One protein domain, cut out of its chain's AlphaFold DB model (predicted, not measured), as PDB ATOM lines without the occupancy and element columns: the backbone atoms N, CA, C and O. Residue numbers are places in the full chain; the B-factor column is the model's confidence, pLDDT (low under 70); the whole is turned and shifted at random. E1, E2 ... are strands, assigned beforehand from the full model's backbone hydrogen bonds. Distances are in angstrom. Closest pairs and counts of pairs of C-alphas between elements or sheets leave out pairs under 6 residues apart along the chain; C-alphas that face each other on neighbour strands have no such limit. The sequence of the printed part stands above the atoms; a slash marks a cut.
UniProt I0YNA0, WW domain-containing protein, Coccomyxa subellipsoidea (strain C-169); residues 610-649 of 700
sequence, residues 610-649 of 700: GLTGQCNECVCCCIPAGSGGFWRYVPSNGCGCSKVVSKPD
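This is residues 610 to 649 of the 700 residues of the protein "WW domain-containing protein" of Coccomyxa subellipsoidea (strain C-169) (UniProt I0YNA0). Two small two-stranded hairpins, E1 with E2 and E3 with E4, sit next to each other like a V, close together near their turns and spread at the other end, where residues 625 to 630 join E2 to E3. The 40 printed residues hold four named strands, E1 to E4, in two antiparallel sheets, and no named helix: all strand. The whole is flat, spanning 26 by 26 by 11 A, and only just compact, close to loose, with a radius of gyration of the C-alphas of 10.4 A.

E1, residues 611 to 615, begins at C-alpha 611 (27.746, 78.179, -3.539). E2 is residues 620 to 624, 13.2 A long, and E3 residues 631 to 635, 13.1 A. E4, residues 641 to 645, ends at C-alpha 645 (36.323, 89.463, 9.372).

Hairpin E1 and E2 is antiparallel at 161 degrees, with N 612 and O 623 2.9 A apart, within hydrogen-bond range. The closest C-alphas of E2 and E3, Cys 621 and Tyr 633, are 5.9 A apart. Hairpin E3 and E4 is antiparallel at 145 degrees, with N 632 and O 644 at 2.9 A, within hydrogen-bond range. E1 and E4 are apart.

The C-alphas farthest apart, Cys 618 and Asp 649, are 27.8 A apart. The printed part has no cut and no long link. Residues 628 to 629 have pLDDT under 70.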
ATOM      1  N   GLY A 610      26.161  75.696  -6.557       86.69
ATOM      2  CA  GLY A 610      25.814  77.117  -6.708       86.69
ATOM      3  C   GLY A 610      26.284  78.000  -5.541       86.69
ATOM      4  O   GLY A 610      25.812  79.126  -5.383       86.69
ATOM      5  N   LEU A 611      27.209  77.498  -4.717       88.25
ATOM      6  CA  LEU A 611      27.746  78.179  -3.539       88.25
ATOM      7  C   LEU A 611      29.161  78.703  -3.819       88.25
ATOM      8  O   LEU A 611      29.941  78.087  -4.548       88.25
ATOM      9  N   THR A 612      29.535  79.819  -3.196       86.19
ATOM     10  CA  THR A 612      30.910  80.342  -3.239       86.19
ATOM     11  C   THR A 612      31.649  79.957  -1.959       86.19
ATOM     12  O   THR A 612      31.074  79.966  -0.875       86.19
ATOM     13  N   GLY A 613      32.922  79.569  -2.051       88.31
ATOM     14  CA  GLY A 613      33.639  79.043  -0.888       88.31
ATOM     15  C   GLY A 613      35.142  78.886  -1.075       88.31
ATOM     16  O   GLY A 613      35.683  79.145  -2.150       88.31
ATOM     17  N   GLN A 614      35.815  78.462  -0.007       89.88
ATOM     18  CA  GLN A 614      37.214  78.026  -0.027       89.88
ATOM     19  C   GLN A 614      37.330  76.619   0.562       89.88
ATOM     20  O   GLN A 614      36.691  76.309   1.568       89.88
ATOM     21  N   CYS A 615      38.176  75.798  -0.055       89.25
ATOM     22  CA  CYS A 615      38.500  74.445   0.382       89.25
ATOM     23  C   CYS A 615      39.990  74.339   0.710       89.25
ATOM     24  O   CYS A 615      40.812  74.969   0.040       89.25
ATOM     25  N   ASN A 616      40.331  73.519   1.702       88.25
ATOM     26  CA  ASN A 616      41.663  72.930   1.839       88.25
ATOM     27  C   ASN A 616      41.568  71.408   1.608       88.25
ATOM     28  O   ASN A 616      40.536  70.917   1.155       88.25
ATOM     29  N   GLU A 617      42.632  70.665   1.908       85.75
ATOM     30  CA  GLU A 617      42.687  69.206   1.722       85.75
ATOM     31  C   GLU A 617      41.695  68.425   2.608       85.75
ATOM     32  O   GLU A 617      41.429  67.259   2.330       85.75
ATOM     33  N   CYS A 618      41.110  69.058   3.636       87.81
ATOM     34  CA  CYS A 618      40.278  68.381   4.635       87.81
ATOM     35  C   CYS A 618      38.834  68.900   4.743       87.81
ATOM     36  O   CYS A 618      37.964  68.156   5.194       87.81
ATOM     37  N   VAL A 619      38.548  70.164   4.400       91.56
ATOM     38  CA  VAL A 619      37.191  70.731   4.510       91.56
ATOM     39  C   VAL A 619      36.928  71.858   3.501       91.56
ATOM     40  O   VAL A 619      37.816  72.647   3.167       91.56
ATOM     41  N   CYS A 620      35.675  71.960   3.050       92.50
ATOM     42  CA  CYS A 620      35.171  73.026   2.181       92.50
ATOM     43  C   CYS A 620      34.163  73.908   2.923       92.50
ATOM     44  O   CYS A 620      33.160  73.419   3.437       92.50
ATOM     45  N   CYS A 621      34.402  75.218   2.933       93.62
ATOM     46  CA  CYS A 621      33.526  76.205   3.556       93.62
ATOM     47  C   CYS A 621      32.736  76.952   2.472       93.62
ATOM     48  O   CYS A 621      33.232  77.931   1.911       93.62
ATOM     49  N   CYS A 622      31.531  76.469   2.159       93.12
ATOM     50  CA  CYS A 622      30.654  77.021   1.121       93.12
ATOM     51  C   CYS A 622      29.585  77.968   1.708       93.12
ATOM     52  O   CYS A 622      29.097  77.748   2.816       93.12
ATOM     53  N   ILE A 623      29.207  79.009   0.963       90.06
ATOM     54  CA  ILE A 623      28.288  80.082   1.375       90.06
ATOM     55  C   ILE A 623      27.325  80.404   0.206       90.06
ATOM     56  O   ILE A 623      27.770  80.391  -0.947       90.06
ATOM     57  N   PRO A 624      26.029  80.705   0.439       87.38
ATOM     58  CA  PRO A 624      25.108  81.109  -0.627       87.38
ATOM     59  C   PRO A 624      25.588  82.331  -1.416       87.38
ATOM     60  O   PRO A 624      25.935  83.369  -0.844       87.38
ATOM     61  N   ALA A 625      25.553  82.235  -2.747       76.56
ATOM     62  CA  ALA A 625      25.813  83.373  -3.619       76.56
ATOM     63  C   ALA A 625      24.772  84.480  -3.353       76.56
ATOM     64  O   ALA A 625      23.589  84.308  -3.631       76.56
ATOM     65  N   GLY A 626      25.220  85.604  -2.784       74.75
ATOM     66  CA  GLY A 626      24.370  86.749  -2.432       74.75
ATOM     67  C   GLY A 626      24.339  87.115  -0.943       74.75
ATOM     68  O   GLY A 626      23.955  88.237  -0.623       74.75
ATOM     69  N   SER A 627      24.808  86.263  -0.020       71.62
ATOM     70  CA  SER A 627      24.877  86.613   1.416       71.62
ATOM     71  C   SER A 627      26.118  87.463   1.756       71.62
ATOM     72  O   SER A 627      26.930  87.095   2.609       71.62
ATOM     73  N   GLY A 628      26.297  88.579   1.042       56.50
ATOM     74  CA  GLY A 628      27.490  89.439   1.047       56.50
ATOM     75  C   GLY A 628      27.687  90.286   2.309       56.50
ATOM     76  O   GLY A 628      27.725  91.508   2.229       56.50
ATOM     77  N   GLY A 629      27.812  89.650   3.475       68.38
ATOM     78  CA  GLY A 629      28.286  90.304   4.698       68.38
ATOM     79  C   GLY A 629      29.817  90.330   4.799       68.38
ATOM     80  O   GLY A 629      30.501  89.559   4.131       68.38
ATOM     81  N   PHE A 630      30.353  91.149   5.711       73.56
ATOM     82  CA  PHE A 630      31.790  91.381   5.989       73.56
ATOM     83  C   PHE A 630      32.613  90.158   6.475       73.56
ATOM     84  O   PHE A 630      33.699  90.304   7.046       73.56
ATOM     85  N   TRP A 631      32.092  88.943   6.311       76.62
ATOM     86  CA  TRP A 631      32.597  87.717   6.918       76.62
ATOM     87  C   TRP A 631      32.948  86.695   5.841       76.62
ATOM     88  O   TRP A 631      32.091  86.299   5.054       76.62
ATOM     89  N   ARG A 632      34.185  86.199   5.863       81.81
ATOM     90  CA  ARG A 632      34.617  85.071   5.034       81.81
ATOM     91  C   ARG A 632      34.830  83.855   5.922       81.81
ATOM     92  O   ARG A 632      35.456  83.964   6.976       81.81
ATOM     93  N   TYR A 633      34.336  82.696   5.498       85.75
ATOM     94  CA  TYR A 633      34.712  81.436   6.128       85.75
ATOM     95  C   TYR A 633      36.000  80.920   5.490       85.75
ATOM     96  O   TYR A 633      36.074  80.776   4.270       85.75
ATOM     97  N   VAL A 634      37.008  80.668   6.322       88.50
ATOM     98  CA  VAL A 634      38.311  80.142   5.906       88.50
ATOM     99  C   VAL A 634      38.514  78.784   6.585       88.50
ATOM    100  O   VAL A 634      38.337  78.695   7.811       88.50
ATOM    101  N   PRO A 635      38.849  77.719   5.833       91.06
ATOM    102  CA  PRO A 635      39.120  76.412   6.413       91.06
ATOM    103  C   PRO A 635      40.403  76.472   7.252       91.06
ATOM    104  O   PRO A 635      41.429  76.991   6.816       91.06
ATOM    105  N   SER A 636      40.331  75.964   8.477       86.75
ATOM    106  CA  SER A 636      41.460  75.909   9.408       86.75
ATOM    107  C   SER A 636      42.253  74.607   9.262       86.75
ATOM    108  O   SER A 636      41.759  73.613   8.725       86.75
ATOM    109  N   ASN A 637      43.467  74.588   9.817       81.19
ATOM    110  CA  ASN A 637      44.334  73.402   9.844       81.19
ATOM    111  C   ASN A 637      43.741  72.230  10.659       81.19
ATOM    112  O   ASN A 637      44.247  71.120  10.573       81.19
ATOM    113  N   GLY A 638      42.679  72.466  11.443       84.19
ATOM    114  CA  GLY A 638      41.954  71.455  12.223       84.19
ATOM    115  C   GLY A 638      40.644  70.990  11.579       84.19
ATOM    116  O   GLY A 638      39.697  70.694  12.300       84.19
ATOM    117  N   CYS A 639      40.549  70.996  10.244       87.50
ATOM    118  CA  CYS A 639      39.385  70.513   9.478       87.50
ATOM    119  C   CYS A 639      38.048  71.230   9.782       87.50
ATOM    120  O   CYS A 639      36.977  70.685   9.528       87.50
ATOM    121  N   GLY A 640      38.092  72.457  10.314       88.19
ATOM    122  CA  GLY A 640      36.903  73.241  10.671       88.19
ATOM    123  C   GLY A 640      36.859  74.611   9.991       88.19
ATOM    124  O   GLY A 640      37.902  75.220   9.748       88.19
ATOM    125  N   CYS A 641      35.658  75.119   9.707       92.25
ATOM    126  CA  CYS A 641      35.456  76.447   9.120       92.25
ATOM    127  C   CYS A 641      35.504  77.554  10.181       92.25
ATOM    128  O   CYS A 641      34.630  77.648  11.041       92.25
ATOM    129  N   SER A 642      36.498  78.436  10.083       89.94
ATOM    130  CA  SER A 642      36.629  79.618  10.941       89.94
ATOM    131  C   SER A 642      36.006  80.849  10.279       89.94
ATOM    132  O   SER A 642      36.175  81.065   9.079       89.94
ATOM    133  N   LYS A 643      35.264  81.656  11.046       88.75
ATOM    134  CA  LYS A 643      34.625  82.889  10.566       88.75
ATOM    135  C   LYS A 643      35.577  84.069  10.772       88.75
ATOM    136  O   LYS A 643      35.829  84.459  11.910       88.75
ATOM    137  N   VAL A 644      36.094  84.645   9.689       86.12
ATOM    138  CA  VAL A 644      37.094  85.723   9.725       86.12
ATOM    139  C   VAL A 644      36.483  87.017   9.186       86.12
ATOM    140  O   VAL A 644      35.861  87.014   8.122       86.12
ATOM    141  N   VAL A 645      36.660  88.132   9.904       83.56
ATOM    142  CA  VAL A 645      36.323  89.463   9.372       83.56
ATOM    143  C   VAL A 645      37.422  89.902   8.416       83.56
ATOM    144  O   VAL A 645      38.608  89.885   8.758       83.56
ATOM    145  N   SER A 646      37.028  90.330   7.225       73.75
ATOM    146  CA  SER A 646      37.945  90.919   6.257       73.75
ATOM    147  C   SER A 646      38.407  92.300   6.740       73.75
ATOM    148  O   SER A 646      37.658  93.273   6.698       73.75
ATOM    149  N   LYS A 647      39.657  92.398   7.221       72.06
ATOM    150  CA  LYS A 647      40.262  93.671   7.656       72.06
ATOM    151  C   LYS A 647      40.162  94.818   6.631       72.06
ATOM    152  O   LYS A 647      39.860  95.920   7.086       72.06
ATOM    153  N   PRO A 648      40.399  94.643   5.309       74.44
ATOM    154  CA  PRO A 648      40.265  95.759   4.369       74.44
ATOM    155  C   PRO A 648      38.828  96.296   4.284       74.44
ATOM    156  O   PRO A 648      38.647  97.505   4.171       74.44
ATOM    157  N   ASP A 649      37.815  95.441   4.437       71.19
ATOM    158  CA  ASP A 649      36.413  95.859   4.310       71.19
ATOM    159  C   ASP A 649      35.940  96.686   5.521       71.19
ATOM    160  O   ASP A 649      35.103  97.575   5.368       71.19
TER     161      ASP A 649